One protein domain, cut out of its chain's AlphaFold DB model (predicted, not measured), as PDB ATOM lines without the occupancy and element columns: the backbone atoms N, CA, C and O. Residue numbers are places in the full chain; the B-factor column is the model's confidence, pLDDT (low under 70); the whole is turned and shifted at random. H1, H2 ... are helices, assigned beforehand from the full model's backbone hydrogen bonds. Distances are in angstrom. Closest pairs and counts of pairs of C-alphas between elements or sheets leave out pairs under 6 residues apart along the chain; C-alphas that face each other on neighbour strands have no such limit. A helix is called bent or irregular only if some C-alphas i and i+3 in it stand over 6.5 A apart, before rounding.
ATOM      1  N   SER A 101      52.739  42.437  -4.875       56.81
ATOM      2  CA  SER A 101      52.439  42.820  -6.257       56.81
ATOM      3  C   SER A 101      51.933  41.622  -7.063       56.81
ATOM      4  O   SER A 101      50.922  41.715  -7.752       56.81
ATOM      5  N   THR A 102      52.555  40.456  -6.896       64.19
ATOM      6  CA  THR A 102      52.129  39.197  -7.523       64.19
ATOM      7  C   THR A 102      50.792  38.683  -6.985       64.19
ATOM      8  O   THR A 102      49.957  38.215  -7.762       64.19
ATOM      9  N   LYS A 103      50.533  38.809  -5.677       63.44
ATOM     10  CA  LYS A 103      49.240  38.479  -5.052       63.44
ATOM     11  C   LYS A 103      48.129  39.386  -5.589       63.44
ATOM     12  O   LYS A 103      47.043  38.891  -5.889       63.44
ATOM     13  N   ALA A 104      48.404  40.681  -5.759       58.16
ATOM     14  CA  ALA A 104      47.475  41.640  -6.350       58.16
ATOM     15  C   ALA A 104      47.166  41.286  -7.811       58.16
ATOM     16  O   ALA A 104      46.000  41.152  -8.162       58.16
ATOM     17  N   LEU A 105      48.186  41.014  -8.630       66.75
ATOM     18  CA  LEU A 105      48.016  40.572 -10.021       66.75
ATOM     19  C   LEU A 105      47.209  39.269 -10.121       66.75
ATOM     20  O   LEU A 105      46.282  39.166 -10.925       66.75
ATOM     21  N   SER A 106      47.495  38.304  -9.244       75.38
ATOM     22  CA  SER A 106      46.753  37.041  -9.157       75.38
ATOM     23  C   SER A 106      45.286  37.263  -8.789       75.38
ATOM     24  O   SER A 106      44.403  36.650  -9.387       75.38
ATOM     25  N   LYS A 107      45.007  38.144  -7.817       74.25
ATOM     26  CA  LYS A 107      43.637  38.533  -7.454       74.25
ATOM     27  C   LYS A 107      42.932  39.204  -8.630       74.25
ATOM     28  O   LYS A 107      41.823  38.802  -8.960       74.25
ATOM     29  N   THR A 108      43.582  40.152  -9.301       71.69
ATOM     30  CA  THR A 108      43.028  40.836 -10.476       71.69
ATOM     31  C   THR A 108      42.664  39.844 -11.578       71.69
ATOM     32  O   THR A 108      41.536  39.870 -12.063       71.69
ATOM     33  N   ALA A 109      43.552  38.904 -11.921       79.12
ATOM     34  CA  ALA A 109      43.254  37.850 -12.894       79.12
ATOM     35  C   ALA A 109      42.069  36.966 -12.459       79.12
ATOM     36  O   ALA A 109      41.193  36.644 -13.265       79.12
ATOM     37  N   MET A 110      41.983  36.628 -11.169       86.06
ATOM     38  CA  MET A 110      40.845  35.883 -10.625       86.06
ATOM     39  C   MET A 110      39.530  36.671 -10.679       86.06
ATOM     40  O   MET A 110      38.501  36.066 -10.967       86.06
ATOM     41  N   TYR A 111      39.531  37.988 -10.445       77.69
ATOM     42  CA  TYR A 111      38.323  38.814 -10.588       77.69
ATOM     43  C   TYR A 111      37.863  38.903 -12.036       77.69
ATOM     44  O   TYR A 111      36.676  38.751 -12.310       77.69
ATOM     45  N   MET A 112      38.800  39.064 -12.970       81.56
ATOM     46  CA  MET A 112      38.500  39.040 -14.403       81.56
ATOM     47  C   MET A 112      37.824  37.718 -14.803       81.56
ATOM     48  O   MET A 112      36.801  37.726 -15.486       81.56
ATOM     49  N   ALA A 113      38.340  36.589 -14.306       87.38
ATOM     50  CA  ALA A 113      37.757  35.264 -14.517       87.38
ATOM     51  C   ALA A 113      36.407  35.059 -13.806       87.38
ATOM     52  O   ALA A 113      35.543  34.345 -14.301       87.38
ATOM     53  N   GLN A 114      36.198  35.668 -12.637       87.19
ATOM     54  CA  GLN A 114      34.905  35.621 -11.951       87.19
ATOM     55  C   GLN A 114      33.836  36.360 -12.745       87.19
ATOM     56  O   GLN A 114      32.751  35.820 -12.944       87.19
ATOM     57  N   ILE A 115      34.156  37.563 -13.222       83.06
ATOM     58  CA  ILE A 115      33.235  38.401 -13.991       83.06
ATOM     59  C   ILE A 115      32.840  37.721 -15.305       83.06
ATOM     60  O   ILE A 115      31.675  37.789 -15.685       83.06
ATOM     61  N   SER A 116      33.762  37.021 -15.979       87.00
ATOM     62  CA  SER A 116      33.453  36.309 -17.231       87.00
ATOM     63  C   SER A 116      32.490  35.123 -17.059       87.00
ATOM     64  O   SER A 116      31.870  34.691 -18.033       87.00
ATOM     65  N   LEU A 117      32.340  34.621 -15.829       90.25
ATOM     66  CA  LEU A 117      31.396  33.565 -15.454       90.25
ATOM     67  C   LEU A 117      30.114  34.099 -14.803       90.25
ATOM     68  O   LEU A 117      29.343  33.318 -14.247       90.25
ATOM     69  N   LEU A 118      29.878  35.410 -14.805       86.06
ATOM     70  CA  LEU A 118      28.600  35.958 -14.359       86.06
ATOM     71  C   LEU A 118      27.574  35.926 -15.508       86.06
ATOM     72  O   LEU A 118      27.957  36.075 -16.670       86.06
ATOM     73  N   PRO A 119      26.276  35.754 -15.201       85.62
ATOM     74  CA  PRO A 119      25.201  35.927 -16.177       85.62
ATOM     75  C   PRO A 119      25.233  37.303 -16.854       85.62
ATOM     76  O   PRO A 119      25.624  38.295 -16.235       85.62
ATOM     77  N   ALA A 120      24.778  37.384 -18.106       85.00
ATOM     78  CA  ALA A 120      24.772  38.631 -18.877       85.00
ATOM     79  C   ALA A 120      23.894  39.733 -18.248       85.00
ATOM     80  O   ALA A 120      24.175  40.923 -18.378       85.00
ATOM     81  N   ASP A 121      22.840  39.338 -17.539       81.81
ATOM     82  CA  ASP A 121      21.928  40.220 -16.819       81.81
ATOM     83  C   ASP A 121      22.446  40.643 -15.435       81.81
ATOM     84  O   ASP A 121      21.877  41.551 -14.826       81.81
ATOM     85  N   HIS A 122      23.551  40.059 -14.958       80.06
ATOM     86  CA  HIS A 122      24.114  40.379 -13.653       80.06
ATOM     87  C   HIS A 122      24.523  41.866 -13.572       80.06
ATOM     88  O   HIS A 122      25.209  42.361 -14.477       80.06
ATOM     89  N   PRO A 123      24.206  42.588 -12.476       76.12
ATOM     90  CA  PRO A 123      24.476  44.026 -12.350       76.12
ATOM     91  C   PRO A 123      25.932  44.414 -12.633       76.12
ATOM     92  O   PRO A 123      26.195  45.391 -13.328       76.12
ATOM     93  N   VAL A 124      26.884  43.602 -12.160       73.06
ATOM     94  CA  VAL A 124      28.322  43.805 -12.412       73.06
ATOM     95  C   VAL A 124      28.661  43.728 -13.902       73.06
ATOM     96  O   VAL A 124      29.449  44.541 -14.370       73.06
ATOM     97  N   VAL A 125      28.064  42.799 -14.658       73.69
ATOM     98  CA  VAL A 125      28.321  42.645 -16.101       73.69
ATOM     99  C   VAL A 125      27.728  43.818 -16.873       73.69
ATOM    100  O   VAL A 125      28.412  44.405 -17.708       73.69
ATOM    101  N   ARG A 126      26.500  44.230 -16.534       73.94
ATOM    102  CA  ARG A 126      25.865  45.422 -17.118       73.94
ATOM    103  C   ARG A 126      26.682  46.685 -16.863       73.94
ATOM    104  O   ARG A 126      26.933  47.457 -17.782       73.94
ATOM    105  N   MET A 127      27.160  46.864 -15.635       72.31
ATOM    106  CA  MET A 127      28.028  47.985 -15.288       72.31
ATOM    107  C   MET A 127      29.368  47.911 -16.030       72.31
ATOM    108  O   MET A 127      29.884  48.934 -16.469       72.31
ATOM    109  N   LEU A 128      29.914  46.709 -16.235       71.25
ATOM    110  CA  LEU A 128      31.146  46.506 -16.996       71.25
ATOM    111  C   LEU A 128      31.033  47.010 -18.440       71.25
ATOM    112  O   LEU A 128      32.009  47.534 -18.966       71.25
ATOM    113  N   ILE A 129      29.869  46.846 -19.078       74.56
ATOM    114  CA  ILE A 129      29.611  47.344 -20.440       74.56
ATOM    115  C   ILE A 129      29.761  48.867 -20.471       74.56
ATOM    116  O   ILE A 129      30.468  49.395 -21.323       74.56
ATOM    117  N   VAL A 130      29.174  49.565 -19.497       72.50
ATOM    118  CA  VAL A 130      29.300  51.025 -19.367       72.50
ATOM    119  C   VAL A 130      30.755  51.418 -19.099       72.50
ATOM    120  O   VAL A 130      31.307  52.276 -19.778       72.50
ATOM    121  N   VAL A 131      31.405  50.743 -18.150       68.25
ATOM    122  CA  VAL A 131      32.780  51.032 -17.713       68.25
ATOM    123  C   VAL A 131      33.823  50.801 -18.814       68.25
ATOM    124  O   VAL A 131      34.836  51.500 -18.836       68.25
ATOM    125  N   LYS A 132      33.586  49.848 -19.722       72.94
ATOM    126  CA  LYS A 132      34.427  49.585 -20.902       72.94
ATOM    127  C   LYS A 132      34.336  50.674 -21.965       72.94
ATOM    128  O   LYS A 132      35.300  50.876 -22.686       72.94
ATOM    129  N   ASN A 133      33.182  51.325 -22.070       76.62
ATOM    130  CA  ASN A 133      32.908  52.319 -23.107       76.62
ATOM    131  C   ASN A 133      33.214  53.753 -22.647       76.62
ATOM    132  O   ASN A 133      33.122  54.681 -23.444       76.62
ATOM    133  N   MET A 134      33.549  53.947 -21.369       71.12
ATOM    134  CA  MET A 134      34.028  55.232 -20.869       71.12
ATOM    135  C   MET A 134      35.491  55.461 -21.281       71.12
ATOM    136  O   MET A 134      36.257  54.494 -21.304       71.12
ATOM    137  N   PRO A 135      35.894  56.716 -21.557       62.28
ATOM    138  CA  PRO A 135      37.298  57.061 -21.773       62.28
ATOM    139  C   PRO A 135      38.163  56.674 -20.559       62.28
ATOM    140  O   PRO A 135      37.644  56.451 -19.459       62.28
ATOM    141  N   ASP A 136      39.474  56.546 -20.785       55.66
ATOM    142  CA  ASP A 136      40.457  56.051 -19.815       55.66
ATOM    143  C   ASP A 136      40.291  56.637 -18.399       55.66
ATOM    144  O   ASP A 136      39.866  57.774 -18.209       55.66
ATOM    145  N   GLY A 137      40.650  55.846 -17.380       55.25
ATOM    146  CA  GLY A 137      40.551  56.246 -15.965       55.25
ATOM    147  C   GLY A 137      39.583  55.411 -15.122       55.25
ATOM    148  O   GLY A 137      39.436  55.647 -13.924       55.25
ATOM    149  N   THR A 138      38.946  54.394 -15.707       55.38
ATOM    150  CA  THR A 138      38.145  53.434 -14.938       55.38
ATOM    151  C   THR A 138      39.001  52.310 -14.354       55.38
ATOM    152  O   THR A 138      40.060  51.958 -14.878       55.38
ATOM    153  N   TRP A 139      38.511  51.684 -13.280       59.59
ATOM    154  CA  TRP A 139      39.187  50.547 -12.641       59.59
ATOM    155  C   TRP A 139      39.418  49.373 -13.607       59.59
ATOM    156  O   TRP A 139      40.396  48.645 -13.462       59.59
ATOM    157  N   TRP A 140      38.542  49.193 -14.604       61.03
ATOM    158  CA  TRP A 140      38.664  48.136 -15.609       61.03
ATOM    159  C   TRP A 140      39.866  48.372 -16.525       61.03
ATOM    160  O   TRP A 140      40.663  47.456 -16.737       61.03
ATOM    161  N   HIS A 141      40.017  49.604 -17.021       61.44
ATOM    162  CA  HIS A 141      41.175  50.010 -17.813       61.44
ATOM    163  C   HIS A 141      42.453  49.902 -16.979       61.44
ATOM    164  O   HIS A 141      43.393  49.236 -17.400       61.44
ATOM    165  N   ALA A 142      42.448  50.414 -15.743       63.69
ATOM    166  CA  ALA A 142      43.584  50.290 -14.832       63.69
ATOM    167  C   ALA A 142      43.982  48.824 -14.587       63.69
ATOM    168  O   ALA A 142      45.161  48.489 -14.656       63.69
ATOM    169  N   ALA A 143      43.021  47.927 -14.357       63.69
ATOM    170  CA  ALA A 143      43.281  46.509 -14.128       63.69
ATOM    171  C   ALA A 143      43.841  45.797 -15.371       63.69
ATOM    172  O   ALA A 143      44.798  45.031 -15.246       63.69
ATOM    173  N   LYS A 144      43.300  46.070 -16.568       67.94
ATOM    174  CA  LYS A 144      43.844  45.546 -17.833       67.94
ATOM    175  C   LYS A 144      45.267  46.038 -18.084       67.94
ATOM    176  O   LYS A 144      46.153  45.229 -18.340       67.94
ATOM    177  N   THR A 145      45.485  47.342 -17.952       66.25
ATOM    178  CA  THR A 145      46.796  47.973 -18.122       66.25
ATOM    179  C   THR A 145      47.797  47.448 -17.096       66.25
ATOM    180  O   THR A 145      48.935  47.171 -17.440       66.25
ATOM    181  N   THR A 146      47.375  47.215 -15.851       63.62
ATOM    182  CA  THR A 146      48.226  46.628 -14.802       63.62
ATOM    183  C   THR A 146      48.639  45.195 -15.155       63.62
ATOM    184  O   THR A 146      49.809  44.846 -15.017       63.62
ATOM    185  N   LEU A 147      47.713  44.360 -15.638       66.31
ATOM    186  CA  LEU A 147      48.040  42.996 -16.071       66.31
ATOM    187  C   LEU A 147      49.008  42.995 -17.268       66.31
ATOM    188  O   LEU A 147      49.976  42.238 -17.256       66.31
ATOM    189  N   ALA A 148      48.793  43.885 -18.244       69.56
ATOM    190  CA  ALA A 148      49.638  44.012 -19.431       69.56
ATOM    191  C   ALA A 148      51.038  44.582 -19.120       69.56
ATOM    192  O   ALA A 148      52.048  44.026 -19.550       69.56
ATOM    193  N   ASN A 149      51.119  45.653 -18.328       65.19
ATOM    194  CA  ASN A 149      52.361  46.402 -18.108       65.19
ATOM    195  C   ASN A 149      53.301  45.754 -17.083       65.19
ATOM    196  O   ASN A 149      54.501  46.011 -17.115       65.19
ATOM    197  N   HIS A 150      52.800  44.912 -16.170       61.25
ATOM    198  CA  HIS A 150      53.630  44.272 -15.135       61.25
ATOM    199  C   HIS A 150      54.154  42.878 -15.515       61.25
ATOM    200  O   HIS A 150      54.543  42.099 -14.629       61.25
ATOM    201  N   SER A 151      54.157  42.562 -16.817       65.44
ATOM    202  CA  SER A 151      54.669  41.305 -17.384       65.44
ATOM    203  C   SER A 151      54.075  40.053 -16.721       65.44
ATOM    204  O   SER A 151      54.729  39.008 -16.616       65.44
ATOM    205  N   PHE A 152      52.839  40.158 -16.222       73.00
ATOM    206  CA  PHE A 152      52.097  39.027 -15.683       73.00
ATOM    207  C   PHE A 152      51.328  38.366 -16.817       73.00
ATOM    208  O   PHE A 152      50.137  38.595 -17.002       73.00
ATOM    209  N   ASP A 153      52.062  37.561 -17.582       79.69
ATOM    210  CA  ASP A 153      51.551  36.822 -18.731       79.69
ATOM    211  C   ASP A 153      50.619  35.683 -18.284       79.69
ATOM    212  O   ASP A 153      51.012  34.521 -18.134       79.69
ATOM    213  N   CYS A 154      49.381  36.053 -17.958       83.62
ATOM    214  CA  CYS A 154      48.332  35.157 -17.508       83.62
ATOM    215  C   CYS A 154      47.165  35.177 -18.502       83.62
ATOM    216  O   CYS A 154      46.459  36.186 -18.559       83.62
ATOM    217  N   PRO A 155      46.920  34.072 -19.237       88.88
ATOM    218  CA  PRO A 155      45.832  33.995 -20.195       88.88
ATOM    219  C   PRO A 155      44.505  34.104 -19.461       88.88
ATOM    220  O   PRO A 155      44.376  33.692 -18.297       88.88
ATOM    221  N   SER A 156      43.502  34.638 -20.149       88.94
ATOM    222  CA  SER A 156      42.152  34.703 -19.604       88.94
ATOM    223  C   SER A 156      41.602  33.299 -19.310       88.94
ATOM    224  O   SER A 156      42.103  32.289 -19.808       88.94
ATOM    225  N   LEU A 157      40.548  33.206 -18.490       90.19
ATOM    226  CA  LEU A 157      39.884  31.922 -18.222       90.19
ATOM    227  C   LEU A 157      39.508  31.192 -19.522       90.19
ATOM    228  O   LEU A 157      39.663  29.977 -19.601       90.19
ATOM    229  N   ILE A 158      39.055  31.946 -20.527       87.69
ATOM    230  CA  ILE A 158      38.599  31.425 -21.818       87.69
ATOM    231  C   ILE A 158      39.794  30.944 -22.653       87.69
ATOM    232  O   ILE A 158      39.779  29.812 -23.120       87.69
ATOM    233  N   GLU A 159      40.848  31.755 -22.772       89.31
ATOM    234  CA  GLU A 159      42.081  31.403 -23.504       89.31
ATOM    235  C   GLU A 159      42.843  30.235 -22.875       89.31
ATOM    236  O   GLU A 159      43.576  29.527 -23.550       89.31
ATOM    237  N   SER A 160      42.705  30.042 -21.563       88.56
ATOM    238  CA  SER A 160      43.446  29.006 -20.842       88.56
ATOM    239  C   SER A 160      42.898  27.588 -21.020       88.56
ATOM    240  O   SER A 160      43.479  26.659 -20.461       88.56
ATOM    241  N   GLU A 161      41.748  27.436 -21.688       88.38
ATOM    242  CA  GLU A 161      41.075  26.155 -21.954       88.38
ATOM    243  C   GLU A 161      40.876  25.267 -20.705       88.38
ATOM    244  O   GLU A 161      40.709  24.051 -20.786       88.38
ATOM    245  N   THR A 162      40.843  25.861 -19.504       88.25
ATOM    246  CA  THR A 162      40.755  25.090 -18.248       88.25
ATOM    247  C   THR A 162      39.421  24.374 -18.059       88.25
ATOM    248  O   THR A 162      39.308  23.450 -17.241       88.25
ATOM    249  N   ALA A 163      38.393  24.819 -18.772       89.75
ATOM    250  CA  ALA A 163      37.097  24.177 -18.825       89.75
ATOM    251  C   ALA A 163      36.519  24.295 -20.243       89.75
ATOM    252  O   ALA A 163      36.673  25.340 -20.875       89.75
ATOM    253  N   PRO A 164      35.826  23.253 -20.734       91.12
ATOM    254  CA  PRO A 164      35.212  23.286 -22.053       91.12
ATOM    255  C   PRO A 164      34.077  24.325 -22.111       91.12
ATOM    256  O   PRO A 164      33.417  24.555 -21.090       91.12
ATOM    257  N   PRO A 165      33.764  24.896 -23.294       90.81
ATOM    258  CA  PRO A 165      32.760  25.957 -23.440       90.81
ATOM    259  C   PRO A 165      31.403  25.615 -22.814       90.81
ATOM    260  O   PRO A 165      30.829  26.420 -22.087       90.81
ATOM    261  N   LYS A 166      30.938  24.371 -22.981       91.69
ATOM    262  CA  LYS A 166      29.684  23.888 -22.379       91.69
ATOM    263  C   LYS A 166      29.689  23.971 -20.847       91.69
ATOM    264  O   LYS A 166      28.668  24.284 -20.246       91.69
ATOM    265  N   MET A 167      30.831  23.721 -20.204       91.50
ATOM    266  CA  MET A 167      30.976  23.837 -18.749       91.50
ATOM    267  C   MET A 167      31.037  25.301 -18.299       91.50
ATOM    268  O   MET A 167      30.536  25.616 -17.222       91.50
ATOM    269  N   LEU A 168      31.616  26.191 -19.113       92.00
ATOM    270  CA  LEU A 168      31.615  27.635 -18.855       92.00
ATOM    271  C   LEU A 168      30.192  28.208 -18.911       92.00
ATOM    272  O   LEU A 168      29.825  28.989 -18.037       92.00
ATOM    273  N   GLU A 169      29.376  27.770 -19.873       91.69
ATOM    274  CA  GLU A 169      27.964  28.161 -19.951       91.69
ATOM    275  C   GLU A 169      27.173  27.682 -18.728       91.69
ATOM    276  O   GLU A 169      26.472  28.467 -18.092       91.69
ATOM    277  N   VAL A 170      27.359  26.426 -18.305       93.69
ATOM    278  CA  VAL A 170      26.732  25.925 -17.068       93.69
ATOM    279  C   VAL A 170      27.212  26.713 -15.845       93.69
ATOM    280  O   VAL A 170      26.405  27.088 -14.997       93.69
ATOM    281  N   ALA A 171      28.504  27.042 -15.759       92.69
ATOM    282  CA  ALA A 171      29.075  27.831 -14.665       92.69
ATOM    283  C   ALA A 171      28.485  29.248 -14.546       92.69
ATOM    284  O   ALA A 171      28.537  29.845 -13.463       92.69
ATOM    285  N   ARG A 172      27.903  29.801 -15.620       91.88
ATOM    286  CA  ARG A 172      27.199  31.088 -15.543       91.88
ATOM    287  C   ARG A 172      25.960  31.005 -14.672       91.88
ATOM    288  O   ARG A 172      25.711  31.927 -13.901       91.88
ATOM    289  N   HIS A 173      25.254  29.883 -14.695       91.38
ATOM    290  CA  HIS A 173      23.984  29.724 -13.987       91.38
ATOM    291  C   HIS A 173      24.094  28.859 -12.721       91.38
ATOM    292  O   HIS A 173      23.314  29.043 -11.791       91.38
ATOM    293  N   ASP A 174      25.106  27.996 -12.626       92.94
ATOM    294  CA  ASP A 174      25.335  27.113 -11.483       92.94
ATOM    295  C   ASP A 174      26.534  27.570 -10.632       92.94
ATOM    296  O   ASP A 174      27.690  27.589 -11.069       92.94
ATOM    297  N   LYS A 175      26.266  27.896  -9.361       88.94
ATOM    298  CA  LYS A 175      27.267  28.363  -8.389       88.94
ATOM    299  C   LYS A 175      28.326  27.306  -8.047       88.94
ATOM    300  O   LYS A 175      29.490  27.661  -7.842       88.94
ATOM    301  N   ALA A 176      27.947  26.035  -7.938       91.62
ATOM    302  CA  ALA A 176      28.866  24.952  -7.601       91.62
ATOM    303  C   ALA A 176      29.827  24.686  -8.765       91.62
ATOM    304  O   ALA A 176      31.045  24.625  -8.564       91.62
ATOM    305  N   VAL A 177      29.298  24.638  -9.990       92.19
ATOM    306  CA  VAL A 177      30.110  24.498 -11.207       92.19
ATOM    307  C   VAL A 177      31.035  25.705 -11.367       92.19
ATOM    308  O   VAL A 177      32.236  25.522 -11.577       92.19
ATOM    309  N   ARG A 178      30.540  26.929 -11.135       92.12
ATOM    310  CA  ARG A 178      31.360  28.155 -11.136       92.12
ATOM    311  C   ARG A 178      32.543  28.077 -10.181       92.12
ATOM    312  O   ARG A 178      33.676  28.363 -10.569       92.12
ATOM    313  N   ARG A 179      32.303  27.666  -8.931       90.31
ATOM    314  CA  ARG A 179      33.360  27.526  -7.918       90.31
ATOM    315  C   ARG A 179      34.415  26.508  -8.353       90.31
ATOM    316  O   ARG A 179      35.603  26.751  -8.147       90.31
ATOM    317  N   ASN A 180      33.997  25.403  -8.969       93.44
ATOM    318  CA  ASN A 180      34.907  24.374  -9.469       93.44
ATOM    319  C   ASN A 180      35.765  24.869 -10.639       93.44
ATOM    320  O   ASN A 180      36.981  24.675 -10.608       93.44
ATOM    321  N   VAL A 181      35.172  25.560 -11.619       94.50
ATOM    322  CA  VAL A 181      35.911  26.163 -12.744       94.50
ATOM    323  C   VAL A 181      36.944  27.170 -12.236       94.50
ATOM    324  O   VAL A 181      38.125  27.060 -12.561       94.50
ATOM    325  N   LEU A 182      36.538  28.097 -11.364       92.25
ATOM    326  CA  LEU A 182      37.442  29.104 -10.797       92.25
ATOM    327  C   LEU A 182      38.559  28.482  -9.960       92.25
ATOM    328  O   LEU A 182      39.703  28.933 -10.017       92.25
ATOM    329  N   ARG A 183      38.255  27.437  -9.182       92.69
ATOM    330  CA  ARG A 183      39.270  26.707  -8.415       92.69
ATOM    331  C   ARG A 183      40.289  26.056  -9.344       92.69
ATOM    332  O   ARG A 183      41.481  26.154  -9.064       92.69
ATOM    333  N   ARG A 184      39.834  25.421 -10.428       93.94
ATOM    334  CA  ARG A 184      40.715  24.802 -11.424       93.94
ATOM    335  C   ARG A 184      41.615  25.856 -12.062       93.94
ATOM    336  O   ARG A 184      42.825  25.738 -11.932       93.94
ATOM    337  N   TYR A 185      41.040  26.934 -12.592       95.88
ATOM    338  CA  TYR A 185      41.785  28.060 -13.166       95.88
ATOM    339  C   TYR A 185      42.827  28.649 -12.205       95.88
ATOM    340  O   TYR A 185      43.996  28.808 -12.563       95.88
ATOM    341  N   LYS A 186      42.452  28.884 -10.940       91.12
ATOM    342  CA  LYS A 186      43.384  29.370  -9.914       91.12
ATOM    343  C   LYS A 186      44.587  28.442  -9.743       91.12
ATOM    344  O   LYS A 186      45.711  28.920  -9.607       91.12
ATOM    345  N   LEU A 187      44.344  27.134  -9.678       90.38
ATOM    346  CA  LEU A 187      45.370  26.145  -9.350       90.38
ATOM    347  C   LEU A 187      46.258  25.784 -10.540       90.38
ATOM    348  O   LEU A 187      47.454  25.607 -10.336       90.38
ATOM    349  N   THR A 188      45.702  25.687 -11.746       92.62
ATOM    350  CA  THR A 188      46.437  25.204 -12.925       92.62
ATOM    351  C   THR A 188      46.999  26.327 -13.791       92.62
ATOM    352  O   THR A 188      47.946  26.092 -14.532       92.62
ATOM    353  N   VAL A 189      46.460  27.548 -13.695       93.38
ATOM    354  CA  VAL A 189      46.849  28.670 -14.570       93.38
ATOM    355  C   VAL A 189      47.466  29.809 -13.767       93.38
ATOM    356  O   VAL A 189      48.623  30.158 -13.997       93.38
ATOM    357  N   VAL A 190      46.714  30.375 -12.816       88.00
ATOM    358  CA  VAL A 190      47.098  31.623 -12.131       88.00
ATOM    359  C   VAL A 190      48.240  31.397 -11.144       88.00
ATOM    360  O   VAL A 190      49.249  32.096 -11.194       88.00
ATOM    361  N   ARG A 191      48.111  30.413 -10.244       85.62
ATOM    362  CA  ARG A 191      49.114  30.156  -9.200       85.62
ATOM    363  C   ARG A 191      50.489  29.792  -9.777       85.62
ATOM    364  O   ARG A 191      51.453  30.396  -9.310       85.62
ATOM    365  N   PRO A 192      50.620  28.886 -10.765       88.69
ATOM    366  CA  PRO A 192      51.923  28.568 -11.349       88.69
ATOM    367  C   PRO A 192      52.607  29.792 -11.967       88.69
ATOM    368  O   PRO A 192      53.786  30.025 -11.726       88.69
ATOM    369  N   ARG A 193      51.858  30.637 -12.686       88.75
ATOM    370  CA  ARG A 193      52.390  31.868 -13.295       88.75
ATOM    371  C   ARG A 193      52.809  32.911 -12.273       88.75
ATOM    372  O   ARG A 193      53.820  33.585 -12.448       88.75
ATOM    373  N   ALA A 194      52.035  33.038 -11.204       81.25
ATOM    374  CA  ALA A 194      52.353  33.917 -10.093       81.25
ATOM    375  C   ALA A 194      53.668  33.503  -9.422       81.25
ATOM    376  O   ALA A 194      54.543  34.344  -9.236       81.25
ATOM    377  N   LEU A 195      53.845  32.206  -9.155       79.62
ATOM    378  CA  LEU A 195      55.103  31.680  -8.626       79.62
ATOM    379  C   LEU A 195      56.261  31.926  -9.600       79.62
ATOM    380  O   LEU A 195      57.222  32.575  -9.219       79.62
ATOM    381  N   ALA A 196      56.120  31.576 -10.882       83.88
ATOM    382  CA  ALA A 196      57.166  31.807 -11.884       83.88
ATOM    383  C   ALA A 196      57.550  33.295 -12.054       83.88
ATOM    384  O   ALA A 196      58.690  33.631 -12.379       83.88
ATOM    385  N   ARG A 197      56.608  34.225 -11.858       80.44
ATOM    386  CA  ARG A 197      56.895  35.669 -11.837       80.44
ATOM    387  C   ARG A 197      57.717  36.062 -10.613       80.44
ATOM    388  O   ARG A 197      58.662  36.835 -10.744       80.44
ATOM    389  N   ASP A 198      57.338  35.583  -9.434       72.31
ATOM    390  CA  ASP A 198      58.137  35.796  -8.226       72.31
ATOM    391  C   ASP A 198      59.509  35.169  -8.348       72.31
ATOM    392  O   ASP A 198      60.483  35.761  -7.885       72.31
ATOM    393  N   ASP A 199      59.590  34.044  -9.056       74.25
ATOM    394  CA  ASP A 199      60.836  33.353  -9.250       74.25
ATOM    395  C   ASP A 199      61.835  34.205 -10.017       74.25
ATOM    396  O   ASP A 199      62.884  34.551  -9.474       74.25
ATOM    397  N   ARG A 200      61.438  34.648 -11.209       76.44
ATOM    398  CA  ARG A 200      62.262  35.506 -12.065       76.44
ATOM    399  C   ARG A 200      62.750  36.757 -11.353       76.44
ATOM    400  O   ARG A 200      63.884  37.179 -11.533       76.44
ATOM    401  N   GLU A 201      61.902  37.380 -10.548       70.00
ATOM    402  CA  GLU A 201      62.290  38.627  -9.899       70.00
ATOM    403  C   GLU A 201      63.103  38.459  -8.630       70.00
ATOM    404  O   GLU A 201      63.883  39.352  -8.297       70.00
ATOM    405  N   PHE A 202      62.955  37.330  -7.939       67.88
ATOM    406  CA  PHE A 202      63.942  36.943  -6.947       67.88
ATOM    407  C   PHE A 202      65.303  36.761  -7.618       67.88
ATOM    408  O   PHE A 202      66.265  37.354  -7.148       67.88
ATOM    409  N   ASP A 203      65.379  36.042  -8.739       70.75
ATOM    410  CA  ASP A 203      66.649  35.776  -9.424       70.75
ATOM    411  C   ASP A 203      67.313  37.085  -9.895       70.75
ATOM    412  O   ASP A 203      68.488  37.325  -9.621       70.75
ATOM    413  N   VAL A 204      66.539  38.007 -10.485       66.69
ATOM    414  CA  VAL A 204      67.017  39.356 -10.853       66.69
ATOM    415  C   VAL A 204      67.502  40.143  -9.633       66.69
ATOM    416  O   VAL A 204      68.498  40.864  -9.703       66.69
ATOM    417  N   ALA A 205      66.809  40.049  -8.495       59.91
ATOM    418  CA  ALA A 205      67.246  40.714  -7.273       59.91
ATOM    419  C   ALA A 205      68.505  40.062  -6.680       59.91
ATOM    420  O   ALA A 205      69.372  40.774  -6.176       59.91
ATOM    421  N   ALA A 206      68.615  38.737  -6.763       56.59
ATOM    422  CA  ALA A 206      69.719  37.950  -6.231       56.59
ATOM    423  C   ALA A 206      71.023  38.150  -7.031       56.59
ATOM    424  O   ALA A 206      72.116  38.055  -6.474       56.59
TER     425      ALA A 206
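AT A GLANCE: This is residues 101 to 206 of the 341 residues of the protein "Hypothetical protein" of Symbiodinium sp. KB8 (UniProt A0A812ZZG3). A flat, all-helix model has H1 through its middle, with long H5 crossing one side of it at modest angles and H2 and H3 making a loose, open triangle with H1 on the other. Short H4 packs on H5a, and residues 199 to 206 of H5 stick out. The printed part has 106 residues with five named helices, H1 to H5 in order, and no named strand. It is compact, with a radius of gyration of the C-alphas of 15.0 A, and spans 49 by 34 by 18 A.

IN THESE COORDINATES: H1, residues 101 to 116, begins at C-alpha (52.439, 42.820, -6.257) and is 22.9 A long. H2 is residues 123 to 133, 16.0 A; H3, 139 to 149, 14.9 A; H4, 165 to 173, 13.4 A. H5, residues 175 to 206, was assigned by its hydrogen bonds as one helix but is bent, with C-alphas 188 and 191 6.8 A apart. Its arms are H5a, 175 to 188, 20.0 A, and H5b, 191 to 206, 22.2 A, ending at C-alpha (69.719, 37.950, -6.231).

HOW THE PARTS SIT: Helix packing is mostly crossed, with 1 of 5 touching pairs at a shallow tilt. That pair is H1 and H5b, 22 degrees, opposite ways, closest at the C-alphas of Thr 102 and Ala 194, 5.9 A. H1 touches H3 with residues 105 to 109 alone, at a steep tilt of 55 degrees; the closest C-alphas, Leu 105 and Leu 147, are 6.5 A apart. H1 and H5a touch at a tilt of 36 degrees, only just steep, closest at the C-alphas of Met 110 and Lys 186, 7.0 A. H2 touches H3, closest at the C-alphas of Val 131 and Trp 140, 6.9 A. H4 touches H5a, closest at the C-alphas of Ala 171 and Arg 178, 4.2 A. H2 and H4 are apart. Every O i to N i+4 pair is within hydrogen-bond range in H1, H3, H5a and H5b; in H2 6 of 7 are, in H4 4 of 5.

THE WHOLE: The C-alphas farthest apart, Asp 121 and Ala 206, are 49.0 A apart. The printed part has no cut. The link from H3 to H4, residues 150 to 164, is long. pLDDT is under 70 at 27 residues, among them 101 to 105 and 135 to 151.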